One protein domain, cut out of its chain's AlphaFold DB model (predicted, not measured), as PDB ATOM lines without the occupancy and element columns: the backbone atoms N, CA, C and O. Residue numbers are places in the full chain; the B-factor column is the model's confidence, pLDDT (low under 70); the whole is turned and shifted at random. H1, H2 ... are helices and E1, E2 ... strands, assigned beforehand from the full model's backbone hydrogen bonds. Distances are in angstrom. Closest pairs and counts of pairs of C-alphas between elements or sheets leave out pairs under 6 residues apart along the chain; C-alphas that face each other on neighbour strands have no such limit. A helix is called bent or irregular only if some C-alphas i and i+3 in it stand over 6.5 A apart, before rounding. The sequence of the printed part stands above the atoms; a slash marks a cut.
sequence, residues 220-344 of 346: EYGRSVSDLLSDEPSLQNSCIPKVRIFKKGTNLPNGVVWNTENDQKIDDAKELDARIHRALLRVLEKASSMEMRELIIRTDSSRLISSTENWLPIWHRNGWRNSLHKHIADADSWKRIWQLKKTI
ATOM      1  N   GLU A 220     135.692 119.241  92.553       64.31
ATOM      2  CA  GLU A 220     134.930 120.065  91.617       64.31
ATOM      3  C   GLU A 220     135.025 119.506  90.188       64.31
ATOM      4  O   GLU A 220     133.992 119.325  89.558       64.31
ATOM      5  N   TYR A 221     136.199 119.059  89.719       66.44
ATOM      6  CA  TYR A 221     136.366 118.483  88.375       66.44
ATOM      7  C   TYR A 221     135.607 117.165  88.147       66.44
ATOM      8  O   TYR A 221     135.324 116.835  86.995       66.44
ATOM      9  N   GLY A 222     135.271 116.432  89.213       69.50
ATOM     10  CA  GLY A 222     134.667 115.098  89.166       69.50
ATOM     11  C   GLY A 222     133.140 115.064  89.274       69.50
ATOM     12  O   GLY A 222     132.605 114.062  89.735       69.50
ATOM     13  N   ARG A 223     132.416 116.149  88.954       71.12
ATOM     14  CA  ARG A 223     130.936 116.113  88.911       71.12
ATOM     15  C   ARG A 223     130.458 115.173  87.802       71.12
ATOM     16  O   ARG A 223     131.004 115.208  86.697       71.12
ATOM     17  N   SER A 224     129.446 114.355  88.095       79.06
ATOM     18  CA  SER A 224     128.809 113.515  87.079       79.06
ATOM     19  C   SER A 224     128.017 114.384  86.097       79.06
ATOM     20  O   SER A 224     127.566 115.469  86.456       79.06
ATOM     21  N   VAL A 225     127.832 113.930  84.855       78.38
ATOM     22  CA  VAL A 225     127.035 114.678  83.863       78.38
ATOM     23  C   VAL A 225     125.589 114.839  84.336       78.38
ATOM     24  O   VAL A 225     125.035 115.919  84.204       78.38
ATOM     25  N   SER A 226     125.019 113.813  84.969       76.94
ATOM     26  CA  SER A 226     123.688 113.856  85.585       76.94
ATOM     27  C   SER A 226     123.542 114.936  86.661       76.94
ATOM     28  O   SER A 226     122.473 115.512  86.787       76.94
ATOM     29  N   ASP A 227     124.603 115.264  87.406       73.62
ATOM     30  CA  ASP A 227     124.562 116.365  88.383       73.62
ATOM     31  C   ASP A 227     124.620 117.759  87.733       73.62
ATOM     32  O   ASP A 227     124.332 118.756  88.395       73.62
ATOM     33  N   LEU A 228     125.069 117.844  86.478       74.00
ATOM     34  CA  LEU A 228     125.246 119.100  85.738       74.00
ATOM     35  C   LEU A 228     124.041 119.445  84.863       74.00
ATOM     36  O   LEU A 228     123.917 120.589  84.434       74.00
ATOM     37  N   LEU A 229     123.193 118.464  84.555       73.44
ATOM     38  CA  LEU A 229     122.020 118.644  83.714       73.44
ATOM     39  C   LEU A 229     120.820 119.083  84.558       73.44
ATOM     40  O   LEU A 229     120.588 118.577  85.655       73.44
ATOM     41  N   SER A 230     120.036 120.018  84.027       64.56
ATOM     42  CA  SER A 230     118.710 120.326  84.556       64.56
ATOM     43  C   SER A 230     117.699 119.359  83.942       64.56
ATOM     44  O   SER A 230     117.282 119.541  82.798       64.56
ATOM     45  N   ASP A 231     117.299 118.332  84.694       59.06
ATOM     46  CA  ASP A 231     116.194 117.436  84.323       59.06
ATOM     47  C   ASP A 231     114.848 118.118  84.614       59.06
ATOM     48  O   ASP A 231     114.082 117.712  85.483       59.06
ATOM     49  N   GLU A 232     114.582 119.214  83.906       60.31
ATOM     50  CA  GLU A 232     113.364 120.011  84.041       60.31
ATOM     51  C   GLU A 232     112.369 119.633  82.927       60.31
ATOM     52  O   GLU A 232     112.612 119.939  81.753       60.31
ATOM     53  N   PRO A 233     111.224 118.993  83.247       58.78
ATOM     54  CA  PRO A 233     110.164 118.711  82.275       58.78
ATOM     55  C   PRO A 233     109.671 119.979  81.559       58.78
ATOM     56  O   PRO A 233     109.268 119.926  80.395       58.78
ATOM     57  N   SER A 234     109.773 121.136  82.223       56.88
ATOM     58  CA  SER A 234     109.438 122.453  81.675       56.88
ATOM     59  C   SER A 234     110.279 122.842  80.445       56.88
ATOM     60  O   SER A 234     109.782 123.528  79.552       56.88
ATOM     61  N   LEU A 235     111.514 122.334  80.315       63.03
ATOM     62  CA  LEU A 235     112.397 122.588  79.164       63.03
ATOM     63  C   LEU A 235     111.965 121.835  77.895       63.03
ATOM     64  O   LEU A 235     112.410 122.157  76.786       63.03
ATOM     65  N   GLN A 236     111.108 120.815  78.020       60.81
ATOM     66  CA  GLN A 236     110.607 120.074  76.861       60.81
ATOM     67  C   GLN A 236     109.575 120.900  76.082       60.81
ATOM     68  O   GLN A 236     109.706 121.011  74.857       60.81
ATOM     69  N   ASN A 237     108.665 121.573  76.794       58.91
ATOM     70  CA  ASN A 237     107.548 122.350  76.240       58.91
ATOM     71  C   ASN A 237     107.791 123.870  76.203       58.91
ATOM     72  O   ASN A 237     106.867 124.633  75.937       58.91
ATOM     73  N   SER A 238     109.018 124.331  76.455       65.06
ATOM     74  CA  SER A 238     109.339 125.758  76.398       65.06
ATOM     75  C   SER A 238     109.450 126.275  74.956       65.06
ATOM     76  O   SER A 238     109.948 125.567  74.069       65.06
ATOM     77  N   CYS A 239     109.050 127.537  74.754       73.06
ATOM     78  CA  CYS A 239     109.268 128.325  73.530       73.06
ATOM     79  C   CYS A 239     110.732 128.786  73.369       73.06
ATOM     80  O   CYS A 239     111.051 129.585  72.493       73.06
ATOM     81  N   ILE A 240     111.631 128.319  74.243       81.00
ATOM     82  CA  ILE A 240     113.044 128.687  74.209       81.00
ATOM     83  C   ILE A 240     113.674 128.057  72.959       81.00
ATOM     84  O   ILE A 240     113.491 126.850  72.749       81.00
ATOM     85  N   PRO A 241     114.440 128.818  72.153       83.25
ATOM     86  CA  PRO A 241     115.153 128.283  70.999       83.25
ATOM     87  C   PRO A 241     116.046 127.098  71.379       83.25
ATOM     88  O   PRO A 241     116.720 127.106  72.412       83.25
ATOM     89  N   LYS A 242     116.052 126.055  70.541       85.56
ATOM     90  CA  LYS A 242     116.764 124.798  70.823       85.56
ATOM     91  C   LYS A 242     117.824 124.565  69.758       85.56
ATOM     92  O   LYS A 242     117.532 124.615  68.568       85.56
ATOM     93  N   VAL A 243     119.041 124.246  70.180       85.81
ATOM     94  CA  VAL A 243     120.164 123.944  69.286       85.81
ATOM     95  C   VAL A 243     120.760 122.601  69.651       85.81
ATOM     96  O   VAL A 243     120.907 122.273  70.826       85.81
ATOM     97  N   ARG A 244     121.106 121.796  68.649       84.44
ATOM     98  CA  ARG A 244     121.801 120.518  68.827       84.44
ATOM     99  C   ARG A 244     123.222 120.608  68.290       84.44
ATOM    100  O   ARG A 244     123.410 121.033  67.157       84.44
ATOM    101  N   ILE A 245     124.198 120.178  69.087       85.56
ATOM    102  CA  ILE A 245     125.614 120.050  68.719       85.56
ATOM    103  C   ILE A 245     125.997 118.569  68.770       85.56
ATOM    104  O   ILE A 245     125.975 117.963  69.845       85.56
ATOM    105  N   PHE A 246     126.399 118.004  67.631       77.88
ATOM    106  CA  PHE A 246     126.770 116.589  67.510       77.88
ATOM    107  C   PHE A 246     128.289 116.370  67.572       77.88
ATOM    108  O   PHE A 246     129.065 117.096  66.942       77.88
ATOM    109  N   LYS A 247     128.728 115.345  68.312       72.25
ATOM    110  CA  LYS A 247     130.118 114.871  68.337       72.25
ATOM    111  C   LYS A 247     130.421 113.959  67.138       72.25
ATOM    112  O   LYS A 247     129.600 113.151  66.717       72.25
ATOM    113  N   LYS A 248     131.679 113.991  66.682       59.16
ATOM    114  CA  LYS A 248     132.242 113.035  65.715       59.16
ATOM    115  C   LYS A 248     132.122 111.587  66.205       59.16
ATOM    116  O   LYS A 248     132.647 111.263  67.273       59.16
ATOM    117  N   GLY A 249     131.503 110.727  65.393       53.81
ATOM    118  CA  GLY A 249     131.447 109.273  65.608       53.81
ATOM    119  C   GLY A 249     130.046 108.674  65.760       53.81
ATOM    120  O   GLY A 249     129.938 107.462  65.909       53.81
ATOM    121  N   THR A 250     128.985 109.478  65.710       52.69
ATOM    122  CA  THR A 250     127.637 108.969  65.416       52.69
ATOM    123  C   THR A 250     127.487 108.827  63.895       52.69
ATOM    124  O   THR A 250     128.245 109.443  63.147       52.69
ATOM    125  N   ASN A 251     126.530 108.036  63.395       51.66
ATOM    126  CA  ASN A 251     126.226 107.929  61.949       51.66
ATOM    127  C   ASN A 251     125.715 109.257  61.328       51.66
ATOM    128  O   ASN A 251     125.144 109.263  60.242       51.66
ATOM    129  N   LEU A 252     125.882 110.376  62.034       48.28
ATOM    130  CA  LEU A 252     125.489 111.721  61.662       48.28
ATOM    131  C   LEU A 252     126.762 112.558  61.435       48.28
ATOM    132  O   LEU A 252     127.725 112.436  62.200       48.28
ATOM    133  N   PRO A 253     126.800 113.412  60.403       48.72
ATOM    134  CA  PRO A 253     127.901 114.349  60.221       48.72
ATOM    135  C   PRO A 253     128.014 115.300  61.425       48.72
ATOM    136  O   PRO A 253     127.015 115.655  62.052       48.72
ATOM    137  N   ASN A 254     129.241 115.732  61.745       57.47
ATOM    138  CA  ASN A 254     129.471 116.812  62.712       57.47
ATOM    139  C   ASN A 254     128.624 118.023  62.311       57.47
ATOM    140  O   ASN A 254     128.752 118.500  61.185       57.47
ATOM    141  N   GLY A 255     127.803 118.542  63.220       65.31
ATOM    142  CA  GLY A 255     126.874 119.599  62.849       65.31
ATOM    143  C   GLY A 255     126.266 120.332  64.031       65.31
ATOM    144  O   GLY A 255     126.239 119.839  65.162       65.31
ATOM    145  N   VAL A 256     125.789 121.534  63.723       72.31
ATOM    146  CA  VAL A 256     124.951 122.360  64.582       72.31
ATOM    147  C   VAL A 256     123.591 122.450  63.906       72.31
ATOM    148  O   VAL A 256     123.514 122.879  62.761       72.31
ATOM    149  N   VAL A 257     122.527 122.062  64.605       76.50
ATOM    150  CA  VAL A 257     121.157 122.130  64.082       76.50
ATOM    151  C   VAL A 257     120.335 123.047  64.972       76.50
ATOM    152  O   VAL A 257     120.198 122.786  66.167       76.50
ATOM    153  N   TRP A 258     119.801 124.116  64.387       76.88
ATOM    154  CA  TRP A 258     118.875 125.031  65.048       76.88
ATOM    155  C   TRP A 258     117.443 124.551  64.820       76.88
ATOM    156  O   TRP A 258     117.018 124.398  63.679       76.88
ATOM    157  N   ASN A 259     116.696 124.331  65.899       68.50
ATOM    158  CA  ASN A 259     115.260 124.094  65.843       68.50
ATOM    159  C   ASN A 259     114.550 125.433  66.079       68.50
ATOM    160  O   ASN A 259     114.367 125.847  67.225       68.50
ATOM    161  N   THR A 260     114.162 126.105  65.000       56.41
ATOM    162  CA  THR A 260     113.161 127.185  65.016       56.41
ATOM    163  C   THR A 260     111.788 126.613  64.659       56.41
ATOM    164  O   THR A 260     111.728 125.622  63.935       56.41
ATOM    165  N   GLU A 261     110.703 127.232  65.142       46.91
ATOM    166  CA  GLU A 261     109.293 126.774  65.058       46.91
ATOM    167  C   GLU A 261     108.766 126.399  63.654       46.91
ATOM    168  O   GLU A 261     107.670 125.867  63.541       46.91
ATOM    169  N   ASN A 262     109.548 126.593  62.589       39.44
ATOM    170  CA  ASN A 262     109.166 126.314  61.205       39.44
ATOM    171  C   ASN A 262     109.852 125.104  60.552       39.44
ATOM    172  O   ASN A 262     109.857 125.041  59.326       39.44
ATOM    173  N   ASP A 263     110.460 124.171  61.300       41.28
ATOM    174  CA  ASP A 263     111.052 122.916  60.769       41.28
ATOM    175  C   ASP A 263     112.008 123.083  59.560       41.28
ATOM    176  O   ASP A 263     112.432 122.118  58.915       41.28
ATOM    177  N   GLN A 264     112.423 124.316  59.264       38.16
ATOM    178  CA  GLN A 264     113.411 124.625  58.253       38.16
ATOM    179  C   GLN A 264     114.770 124.323  58.864       38.16
ATOM    180  O   GLN A 264     115.352 125.125  59.594       38.16
ATOM    181  N   LYS A 265     115.256 123.116  58.568       44.88
ATOM    182  CA  LYS A 265     116.644 122.713  58.775       44.88
ATOM    183  C   LYS A 265     117.555 123.727  58.084       44.88
ATOM    184  O   LYS A 265     117.772 123.648  56.879       44.88
ATOM    185  N   ILE A 266     118.102 124.671  58.841       45.56
ATOM    186  CA  ILE A 266     119.266 125.430  58.386       45.56
ATOM    187  C   ILE A 266     120.467 124.519  58.633       45.56
ATOM    188  O   ILE A 266     121.006 124.461  59.741       45.56
ATOM    189  N   ASP A 267     120.819 123.740  57.611       46.09
ATOM    190  CA  ASP A 267     122.028 122.920  57.582       46.09
ATOM    191  C   ASP A 267     123.253 123.845  57.459       46.09
ATOM    192  O   ASP A 267     123.862 123.987  56.400       46.09
ATOM    193  N   ASP A 268     123.677 124.445  58.575       50.66
ATOM    194  CA  ASP A 268     125.010 125.059  58.715       50.66
ATOM    195  C   ASP A 268     126.091 123.954  58.870       50.66
ATOM    196  O   ASP A 268     127.076 124.085  59.599       50.66
ATOM    197  N   ALA A 269     125.903 122.810  58.200       47.69
ATOM    198  CA  ALA A 269     126.718 121.599  58.294       47.69
ATOM    199  C   ALA A 269     127.979 121.654  57.412       47.69
ATOM    200  O   ALA A 269     128.439 120.630  56.902       47.69
ATOM    201  N   LYS A 270     128.564 122.841  57.212       48.16
ATOM    202  CA  LYS A 270     129.839 122.977  56.499       48.16
ATOM    203  C   LYS A 270     130.921 123.520  57.425       48.16
ATOM    204  O   LYS A 270     130.857 124.634  57.927       48.16
ATOM    205  N   GLU A 271     131.903 122.648  57.646       48.88
ATOM    206  CA  GLU A 271     133.156 122.873  58.369       48.88
ATOM    207  C   GLU A 271     133.016 123.235  59.843       48.88
ATOM    208  O   GLU A 271     133.375 124.329  60.290       48.88
ATOM    209  N   LEU A 272     132.588 122.259  60.647       52.25
ATOM    210  CA  LEU A 272     132.979 122.272  62.045       52.25
ATOM    211  C   LEU A 272     134.393 121.710  62.191       52.25
ATOM    212  O   LEU A 272     134.640 120.520  61.984       52.25
ATOM    213  N   ASP A 273     135.303 122.605  62.559       51.81
ATOM    214  CA  ASP A 273     136.661 122.308  62.990       51.81
ATOM    215  C   ASP A 273     136.685 121.126  63.980       51.81
ATOM    216  O   ASP A 273     135.738 120.921  64.743       51.81
ATOM    217  N   ALA A 274     137.767 120.345  64.007       59.34
ATOM    218  CA  ALA A 274     137.839 119.059  64.714       59.34
ATOM    219  C   ALA A 274     137.538 119.135  66.231       59.34
ATOM    220  O   ALA A 274     137.372 118.104  66.890       59.34
ATOM    221  N   ARG A 275     137.474 120.344  66.804       75.12
ATOM    222  CA  ARG A 275     137.254 120.605  68.228       75.12
ATOM    223  C   ARG A 275     135.825 121.087  68.500       75.12
ATOM    224  O   ARG A 275     135.471 122.230  68.232       75.12
ATOM    225  N   ILE A 276     135.038 120.235  69.154       81.44
ATOM    226  CA  ILE A 276     133.603 120.441  69.423       81.44
ATOM    227  C   ILE A 276     133.248 121.730  70.199       81.44
ATOM    228  O   ILE A 276     132.149 122.251  70.044       81.44
ATOM    229  N   HIS A 277     134.156 122.304  70.997       86.06
ATOM    230  CA  HIS A 277     133.888 123.578  71.687       86.06
ATOM    231  C   HIS A 277     133.817 124.774  70.723       86.06
ATOM    232  O   HIS A 277     133.183 125.773  71.047       86.06
ATOM    233  N   ARG A 278     134.411 124.682  69.522       86.44
ATOM    234  CA  ARG A 278     134.265 125.717  68.487       86.44
ATOM    235  C   ARG A 278     132.838 125.754  67.927       86.44
ATOM    236  O   ARG A 278     132.378 126.826  67.554       86.44
ATOM    237  N   ALA A 279     132.108 124.631  67.945       84.81
ATOM    238  CA  ALA A 279     130.667 124.622  67.649       84.81
ATOM    239  C   ALA A 279     129.891 125.414  68.686       84.81
ATOM    240  O   ALA A 279     129.083 126.259  68.320       84.81
ATOM    241  N   LEU A 280     130.165 125.156  69.966       90.06
ATOM    242  CA  LEU A 280     129.530 125.890  71.053       90.06
ATOM    243  C   LEU A 280     129.789 127.392  70.915       90.06
ATOM    244  O   LEU A 280     128.850 128.174  70.989       90.06
ATOM    245  N   LEU A 281     131.038 127.786  70.651       90.75
ATOM    246  CA  LEU A 281     131.382 129.189  70.436       90.75
ATOM    247  C   LEU A 281     130.561 129.808  69.294       90.75
ATOM    248  O   LEU A 281     129.897 130.813  69.521       90.75
ATOM    249  N   ARG A 282     130.518 129.174  68.114       88.12
ATOM    250  CA  ARG A 282     129.717 129.661  66.974       88.12
ATOM    251  C   ARG A 282     128.226 129.756  67.298       88.12
ATOM    252  O   ARG A 282     127.569 130.700  66.874       88.12
ATOM    253  N   VAL A 283     127.689 128.789  68.044       89.62
ATOM    254  CA  VAL A 283     126.285 128.795  68.480       89.62
ATOM    255  C   VAL A 283     125.997 130.004  69.360       89.62
ATOM    256  O   VAL A 283     125.023 130.713  69.119       89.62
ATOM    257  N   LEU A 284     126.857 130.261  70.344       92.06
ATOM    258  CA  LEU A 284     126.702 131.390  71.255       92.06
ATOM    259  C   LEU A 284     126.931 132.736  70.556       92.06
ATOM    260  O   LEU A 284     126.231 133.699  70.849       92.06
ATOM    261  N   GLU A 285     127.861 132.815  69.602       91.81
ATOM    262  CA  GLU A 285     128.074 134.017  68.787       91.81
ATOM    263  C   GLU A 285     126.862 134.318  67.902       91.81
ATOM    264  O   GLU A 285     126.404 135.460  67.863       91.81
ATOM    265  N   LYS A 286     126.284 133.293  67.260       88.56
ATOM    266  CA  LYS A 286     125.047 133.430  66.479       88.56
ATOM    267  C   LYS A 286     123.882 133.858  67.371       88.56
ATOM    268  O   LYS A 286     123.217 134.837  67.048       88.56
ATOM    269  N   ALA A 287     123.695 133.214  68.525       89.44
ATOM    270  CA  ALA A 287     122.683 133.608  69.507       89.44
ATOM    271  C   ALA A 287     122.852 135.068  69.959       89.44
ATOM    272  O   ALA A 287     121.877 135.814  69.982       89.44
ATOM    273  N   SER A 288     124.087 135.505  70.228       91.25
ATOM    274  CA  SER A 288     124.387 136.897  70.576       91.25
ATOM    275  C   SER A 288     124.070 137.865  69.438       91.25
ATOM    276  O   SER A 288     123.540 138.937  69.705       91.25
ATOM    277  N   SER A 289     124.380 137.511  68.185       90.19
ATOM    278  CA  SER A 289     124.068 138.346  67.011       90.19
ATOM    279  C   SER A 289     122.567 138.454  66.727       90.19
ATOM    280  O   SER A 289     122.124 139.419  66.120       90.19
ATOM    281  N   MET A 290     121.793 137.467  67.188       87.94
ATOM    282  CA  MET A 290     120.332 137.440  67.127       87.94
ATOM    283  C   MET A 290     119.692 137.992  68.414       87.94
ATOM    284  O   MET A 290     118.495 137.811  68.616       87.94
ATOM    285  N   GLU A 291     120.488 138.607  69.299       88.62
ATOM    286  CA  GLU A 291     120.067 139.192  70.583       88.62
ATOM    287  C   GLU A 291     119.290 138.225  71.500       88.62
ATOM    288  O   GLU A 291     118.478 138.627  72.338       88.62
ATOM    289  N   MET A 292     119.556 136.922  71.373       86.25
ATOM    290  CA  MET A 292     118.925 135.897  72.200       86.25
ATOM    291  C   MET A 292     119.444 135.976  73.636       86.25
ATOM    292  O   MET A 292     120.650 135.997  73.873       86.25
ATOM    293  N   ARG A 293     118.526 135.960  74.607       87.50
ATOM    294  CA  ARG A 293     118.860 135.976  76.043       87.50
ATOM    295  C   ARG A 293     118.862 134.595  76.689       87.50
ATOM    296  O   ARG A 293     119.467 134.424  77.742       87.50
ATOM    297  N   GLU A 294     118.196 133.623  76.074       88.38
ATOM    298  CA  GLU A 294     118.077 132.260  76.587       88.38
ATOM    299  C   GLU A 294     118.114 131.250  75.432       88.38
ATOM    300  O   GLU A 294     117.539 131.498  74.369       88.38
ATOM    301  N   LEU A 295     118.819 130.134  75.623       88.50
ATOM    302  CA  LEU A 295     119.065 129.135  74.586       88.50
ATOM    303  C   LEU A 295     119.225 127.739  75.194       88.50
ATOM    304  O   LEU A 295     120.086 127.541  76.034       88.50
ATOM    305  N   ILE A 296     118.501 126.736  74.696       87.50
ATOM    306  CA  ILE A 296     118.726 125.341  75.107       87.50
ATOM    307  C   ILE A 296     119.710 124.681  74.143       87.50
ATOM    308  O   ILE A 296     119.382 124.445  72.977       87.50
ATOM    309  N   ILE A 297     120.890 124.300  74.636       87.81
ATOM    310  CA  ILE A 297     121.880 123.545  73.856       87.81
ATOM    311  C   ILE A 297     121.864 122.070  74.259       87.81
ATOM    312  O   ILE A 297     122.106 121.704  75.404       87.81
ATOM    313  N   ARG A 298     121.633 121.191  73.284       86.69
ATOM    314  CA  ARG A 298     121.672 119.735  73.443       86.69
ATOM    315  C   ARG A 298     122.916 119.172  72.777       86.69
ATOM    316  O   ARG A 298     123.207 119.493  71.628       86.69
ATOM    317  N   THR A 299     123.631 118.292  73.464       85.38
ATOM    318  CA  THR A 299     124.805 117.620  72.905       85.38
ATOM    319  C   THR A 299     124.950 116.214  73.467       85.38
ATOM    320  O   THR A 299     124.585 115.950  74.608       85.38
ATOM    321  N   ASP A 300     125.504 115.317  72.661       81.44
ATOM    322  CA  ASP A 300     125.905 113.959  73.041       81.44
ATOM    323  C   ASP A 300     127.329 113.907  73.634       81.44
ATOM    324  O   ASP A 300     127.818 112.861  74.062       81.44
ATOM    325  N   SER A 301     128.022 115.047  73.680       85.44
ATOM    326  CA  SER A 301     129.373 115.145  74.216       85.44
ATOM    327  C   SER A 301     129.367 115.438  75.713       85.44
ATOM    328  O   SER A 301     129.385 116.596  76.139       85.44
ATOM    329  N   SER A 302     129.478 114.380  76.520       85.31
ATOM    330  CA  SER A 302     129.718 114.483  77.969       85.31
ATOM    331  C   SER A 302     130.887 115.413  78.302       85.31
ATOM    332  O   SER A 302     130.801 116.237  79.205       85.31
ATOM    333  N   ARG A 303     131.966 115.352  77.511       86.69
ATOM    334  CA  ARG A 303     133.132 116.226  77.677       86.69
ATOM    335  C   ARG A 303     132.800 117.697  77.442       86.69
ATOM    336  O   ARG A 303     133.363 118.531  78.143       86.69
ATOM    337  N   LEU A 304     131.955 118.028  76.464       88.12
ATOM    338  CA  LEU A 304     131.557 119.416  76.213       88.12
ATOM    339  C   LEU A 304     130.706 119.943  77.372       88.12
ATOM    340  O   LEU A 304     130.979 121.042  77.847       88.12
ATOM    341  N   ILE A 305     129.773 119.130  77.876       88.19
ATOM    342  CA  ILE A 305     128.958 119.451  79.057       88.19
ATOM    343  C   ILE A 305     129.866 119.695  80.266       88.19
ATOM    344  O   ILE A 305     129.846 120.777  80.844       88.19
ATOM    345  N   SER A 306     130.756 118.752  80.597       87.56
ATOM    346  CA  SER A 306     131.693 118.918  81.714       87.56
ATOM    347  C   SER A 306     132.626 120.114  81.524       87.56
ATOM    348  O   SER A 306     132.873 120.850  82.473       87.56
ATOM    349  N   SER A 307     133.135 120.347  80.311       89.12
ATOM    350  CA  SER A 307     134.021 121.489  80.059       89.12
ATOM    351  C   SER A 307     133.302 122.818  80.262       89.12
ATOM    352  O   SER A 307     133.910 123.734  80.794       89.12
ATOM    353  N   THR A 308     132.027 122.912  79.881       89.06
ATOM    354  CA  THR A 308     131.266 124.172  79.860       89.06
ATOM    355  C   THR A 308     130.564 124.467  81.185       89.06
ATOM    356  O   THR A 308     130.578 125.612  81.630       89.06
ATOM    357  N   GLU A 309     129.984 123.455  81.833       87.44
ATOM    358  CA  GLU A 309     129.210 123.632  83.073       87.44
ATOM    359  C   GLU A 309     130.030 123.394  84.338       87.44
ATOM    360  O   GLU A 309     129.709 123.925  85.397       87.44
ATOM    361  N   ASN A 310     131.107 122.607  84.250       85.62
ATOM    362  CA  ASN A 310     131.906 122.261  85.420       85.62
ATOM    363  C   ASN A 310     133.295 122.900  85.394       85.62
ATOM    364  O   ASN A 310     133.692 123.587  86.330       85.62
ATOM    365  N   TRP A 311     134.063 122.683  84.327       88.44
ATOM    366  CA  TRP A 311     135.467 123.094  84.302       88.44
ATOM    367  C   TRP A 311     135.649 124.568  83.956       88.44
ATOM    368  O   TRP A 311     136.588 125.175  84.461       88.44
ATOM    369  N   LEU A 312     134.766 125.156  83.148       89.38
ATOM    370  CA  LEU A 312     134.873 126.544  82.706       89.38
ATOM    371  C   LEU A 312     134.912 127.554  83.873       89.38
ATOM    372  O   LEU A 312     135.857 128.346  83.890       89.38
ATOM    373  N   PRO A 313     134.016 127.500  84.886       84.50
ATOM    374  CA  PRO A 313     134.137 128.354  86.073       84.50
ATOM    375  C   PRO A 313     135.461 128.157  86.827       84.50
ATOM    376  O   PRO A 313     136.060 129.113  87.315       84.50
ATOM    377  N   ILE A 314     135.955 126.916  86.898       81.81
ATOM    378  CA  ILE A 314     137.213 126.598  87.588       81.81
ATOM    379  C   ILE A 314     138.412 127.152  86.809       81.81
ATOM    380  O   ILE A 314     139.345 127.689  87.405       81.81
ATOM    381  N   TRP A 315     138.409 127.018  85.482       86.44
ATOM    382  CA  TRP A 315     139.449 127.565  84.617       86.44
ATOM    383  C   TRP A 315     139.477 129.082  84.692       86.44
ATOM    384  O   TRP A 315     140.563 129.630  84.838       86.44
ATOM    385  N   HIS A 316     138.314 129.737  84.650       85.06
ATOM    386  CA  HIS A 316     138.187 131.184  84.826       85.06
ATOM    387  C   HIS A 316     138.818 131.636  86.150       85.06
ATOM    388  O   HIS A 316     139.784 132.398  86.137       85.06
ATOM    389  N   ARG A 317     138.398 131.035  87.269       74.69
ATOM    390  CA  ARG A 317     138.945 131.291  88.612       74.69
ATOM    391  C   ARG A 317     140.458 131.063  88.724       74.69
ATOM    392  O   ARG A 317     141.136 131.713  89.512       74.69
ATOM    393  N   ASN A 318     141.000 130.129  87.946       74.06
ATOM    394  CA  ASN A 318     142.427 129.798  87.940       74.06
ATOM    395  C   ASN A 318     143.228 130.564  86.869       74.06
ATOM    396  O   ASN A 318     144.342 130.150  86.532       74.06
ATOM    397  N   GLY A 319     142.679 131.642  86.299       75.06
ATOM    398  CA  GLY A 319     143.363 132.447  85.284       75.06
ATOM    399  C   GLY A 319     143.590 131.689  83.974       75.06
ATOM    400  O   GLY A 319     144.668 131.759  83.384       75.06
ATOM    401  N   TRP A 320     142.592 130.920  83.534       85.12
ATOM    402  CA  TRP A 320     142.588 130.123  82.297       85.12
ATOM    403  C   TRP A 320     143.655 129.024  82.261       85.12
ATOM    404  O   TRP A 320     144.300 128.754  81.242       85.12
ATOM    405  N   ARG A 321     143.839 128.362  83.406       80.12
ATOM    406  CA  ARG A 321     144.800 127.271  83.597       80.12
ATOM    407  C   ARG A 321     144.111 126.013  84.121       80.12
ATOM    408  O   ARG A 321     143.088 126.066  84.799       80.12
ATOM    409  N   ASN A 322     144.684 124.858  83.795       80.38
ATOM    410  CA  ASN A 322     144.193 123.566  84.267       80.38
ATOM    411  C   ASN A 322     144.579 123.307  85.736       80.38
ATOM    412  O   ASN A 322     145.286 124.088  86.368       80.38
ATOM    413  N   SER A 323     144.167 122.160  86.280       69.38
ATOM    414  CA  SER A 323     144.470 121.737  87.661       69.38
ATOM    415  C   SER A 323     145.969 121.572  87.975       69.38
ATOM    416  O   SER A 323     146.357 121.485  89.144       69.38
ATOM    417  N   LEU A 324     146.821 121.538  86.944       69.31
ATOM    418  CA  LEU A 324     148.283 121.522  87.034       69.31
ATOM    419  C   LEU A 324     148.897 122.918  86.823       69.31
ATOM    420  O   LEU A 324     150.108 123.023  86.660       69.31
ATOM    421  N   HIS A 325     148.081 123.978  86.811       67.94
ATOM    422  CA  HIS A 325     148.474 125.376  86.584       67.94
ATOM    423  C   HIS A 325     149.121 125.647  85.210       67.94
ATOM    424  O   HIS A 325     149.734 126.695  84.983       67.94
ATOM    425  N   LYS A 326     148.955 124.728  84.251       77.31
ATOM    426  CA  LYS A 326     149.363 124.933  82.855       77.31
ATOM    427  C   LYS A 326     148.246 125.637  82.092       77.31
ATOM    428  O   LYS A 326     147.077 125.420  82.402       77.31
ATOM    429  N   HIS A 327     148.597 126.438  81.088       81.94
ATOM    430  CA  HIS A 327     147.608 127.054  80.196       81.94
ATOM    431  C   HIS A 327     146.686 125.990  79.596       81.94
ATOM    432  O   HIS A 327     147.144 124.910  79.207       81.94
ATOM    433  N   ILE A 328     145.386 126.286  79.548       88.69
ATOM    434  CA  ILE A 328     144.433 125.426  78.845       88.69
ATOM    435  C   ILE A 328     144.590 125.601  77.331       88.69
ATOM    436  O   ILE A 328     144.949 126.673  76.845       88.69
ATOM    437  N   ALA A 329     144.316 124.537  76.578       87.12
ATOM    438  CA  ALA A 329     144.270 124.616  75.124       87.12
ATOM    439  C   ALA A 329     143.067 125.462  74.672       87.12
ATOM    440  O   ALA A 329     141.993 125.361  75.265       87.12
ATOM    441  N   ASP A 330     143.252 126.256  73.613       88.12
ATOM    442  CA  ASP A 330     142.247 127.184  73.065       88.12
ATOM    443  C   ASP A 330     141.645 128.131  74.123       88.12
ATOM    444  O   ASP A 330     140.438 128.373  74.149       88.12
ATOM    445  N   ALA A 331     142.484 128.658  75.024       89.31
ATOM    446  CA  ALA A 331     142.048 129.524  76.121       89.31
ATOM    447  C   ALA A 331     141.189 130.710  75.652       89.31
ATOM    448  O   ALA A 331     140.218 131.050  76.320       89.31
ATOM    449  N   ASP A 332     141.494 131.301  74.495       90.00
ATOM    450  CA  ASP A 332     140.748 132.452  73.978       90.00
ATOM    451  C   ASP A 332     139.330 132.085  73.521       90.00
ATOM    452  O   ASP A 332     138.390 132.837  73.777       90.00
ATOM    453  N   SER A 333     139.130 130.885  72.962       91.50
ATOM    454  CA  SER A 333     137.785 130.378  72.671       91.50
ATOM    455  C   SER A 333     136.976 130.183  73.956       91.50
ATOM    456  O   SER A 333     135.808 130.562  74.008       91.50
ATOM    457  N   TRP A 334     137.590 129.657  75.022       93.50
ATOM    458  CA  TRP A 334     136.919 129.483  76.316       93.50
ATOM    459  C   TRP A 334     136.617 130.808  77.021       93.50
ATOM    460  O   TRP A 334     135.523 130.961  77.563       93.50
ATOM    461  N   LYS A 335     137.529 131.784  76.958       91.75
ATOM    462  CA  LYS A 335     137.283 133.161  77.414       91.75
ATOM    463  C   LYS A 335     136.073 133.762  76.714       91.75
ATOM    464  O   LYS A 335     135.209 134.343  77.367       91.75
ATOM    465  N   ARG A 336     135.982 133.597  75.392       92.56
ATOM    466  CA  ARG A 336     134.854 134.115  74.614       92.56
ATOM    467  C   ARG A 336     133.542 133.417  74.972       92.56
ATOM    468  O   ARG A 336     132.552 134.107  75.196       92.56
ATOM    469  N   ILE A 337     133.547 132.087  75.115       94.00
ATOM    470  CA  ILE A 337     132.389 131.309  75.593       94.00
ATOM    471  C   ILE A 337     131.925 131.813  76.966       94.00
ATOM    472  O   ILE A 337     130.735 132.040  77.158       94.00
ATOM    473  N   TRP A 338     132.848 132.028  77.907       93.12
ATOM    474  CA  TRP A 338     132.525 132.550  79.237       93.12
ATOM    475  C   TRP A 338     131.836 133.910  79.185       93.12
ATOM    476  O   TRP A 338     130.811 134.091  79.832       93.12
ATOM    477  N   GLN A 339     132.352 134.841  78.379       90.56
ATOM    478  CA  GLN A 339     131.738 136.160  78.220       90.56
ATOM    479  C   GLN A 339     130.332 136.064  77.610       90.56
ATOM    480  O   GLN A 339     129.412 136.701  78.109       90.56
ATOM    481  N   LEU A 340     130.133 135.216  76.596       91.69
ATOM    482  CA  LEU A 340     128.814 135.006  75.989       91.69
ATOM    483  C   LEU A 340     127.816 134.366  76.969       91.69
ATOM    484  O   LEU A 340     126.649 134.746  76.985       91.69
ATOM    485  N   LYS A 341     128.267 133.451  77.839       91.81
ATOM    486  CA  LYS A 341     127.430 132.856  78.897       91.81
ATOM    487  C   LYS A 341     127.042 133.837  80.010       91.81
ATOM    488  O   LYS A 341     126.128 133.539  80.771       91.81
ATOM    489  N   LYS A 342     127.698 135.001  80.126       87.00
ATOM    490  CA  LYS A 342     127.239 136.069  81.034       87.00
ATOM    491  C   LYS A 342     125.986 136.771  80.504       87.00
ATOM    492  O   LYS A 342     125.198 137.273  81.297       87.00
ATOM    493  N   THR A 343     125.818 136.830  79.183       86.75
ATOM    494  CA  THR A 343     124.701 137.528  78.523       86.75
ATOM    495  C   THR A 343     123.598 136.587  78.050       86.75
ATOM    496  O   THR A 343     122.447 137.003  77.951       86.75
ATOM    497  N   ILE A 344     123.943 135.333  77.755       87.81
ATOM    498  CA  ILE A 344     123.030 134.307  77.252       87.81
ATOM    499  C   ILE A 344     122.911 133.221  78.313       87.81
ATOM    500  O   ILE A 344     123.897 132.558  78.643       87.81
TER     501      ILE A 344
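AT A GLANCE: This is residues 220 to 344 of the 346 residues of an uncharacterized protein of Heligmosomoides polygyrus (UniProt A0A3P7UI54). A small sheet of three short strands has the helix H2 packed along one face, and H4 is side by side with H2, apart from the sheet. The kinked helix H3 runs from beside the short H1 to H4, while long stretches with no named element loop out around these parts. The printed part has 125 residues with four named helices and three strands, in the order H1 E1 E2 H2 E3 H3 H4; the sheet's order is E2, E1, E3, and it is mixed. The class is mixed, helices and strands, with 58 residues, under half, in named elements. The whole is compact, with a radius of gyration of the C-alphas of 14.9 A and spans of 47 by 33 by 31 A.

IN THESE COORDINATES: H1, residues 225 to 228, begins at C-alpha 225 (127.035, 114.678, 83.863) and is 5.1 A long. E1, residues 242 to 245, measures 10.3 A, and E2, residues 256 to 259, 9.9 A. H2, residues 277 to 289, begins at C-alpha 277 (133.888, 123.578, 71.687) and measures 18.3 A. E3 is residues 296 to 299, 10.1 A. H3, residues 302 to 317, measures 21.9 A; it has a kink of 39 degrees near residue 311 and is irregular, only just, with C-alphas 310 and 313 at 6.52 A. H4, residues 331 to 343, measures 19.3 A and ends at C-alpha 343 (124.701, 137.528, 78.523).

HOW THE PARTS SIT: E1 is the inner strand. E1 and E2 form a hairpin, antiparallel at 162 degrees, with N 244 and O 257 2.8 A apart. E1 and E3 are parallel at 23 degrees, with N 243 and O 296 2.8 A apart. H2 is on the sheet, forming two layers, helix on one face of a sheet, at a height over the sheet of 10.2 A; it runs along the strands, at 19 degrees to E1 on the local plane. The closest C-alphas of H2 and H4, Leu 281 and Ile 337, are 5.7 A apart; these helices touch and run the same way at a steep tilt of 38 degrees, only just past shallow. H3 and H4 only just touch, with 3 pairs of C-alphas within 8 A, the closest Leu 312 and Trp 338 at 7.3 A; they are about perpendicular, at 90 degrees. H1 touches H3, the closest C-alphas being Val 225 and Ser 302, 6.5 A. Every O i to N i+4 pair is within hydrogen-bond range in H2, against 8 of 12 in H3 and 8 of 9 in H4; H1 is too short for such a pair.

THE WHOLE: The two C-alphas farthest apart, Asn 262 and Leu 324, are 47.1 A apart. The printed part has no cut. The links H1 to E1, E2 to H2 and H3 to H4 are long. Mean pLDDT of the printed part is 75.9; 39 residues are under 70, among them 230 to 238, 248 to 255 and 259 to 274.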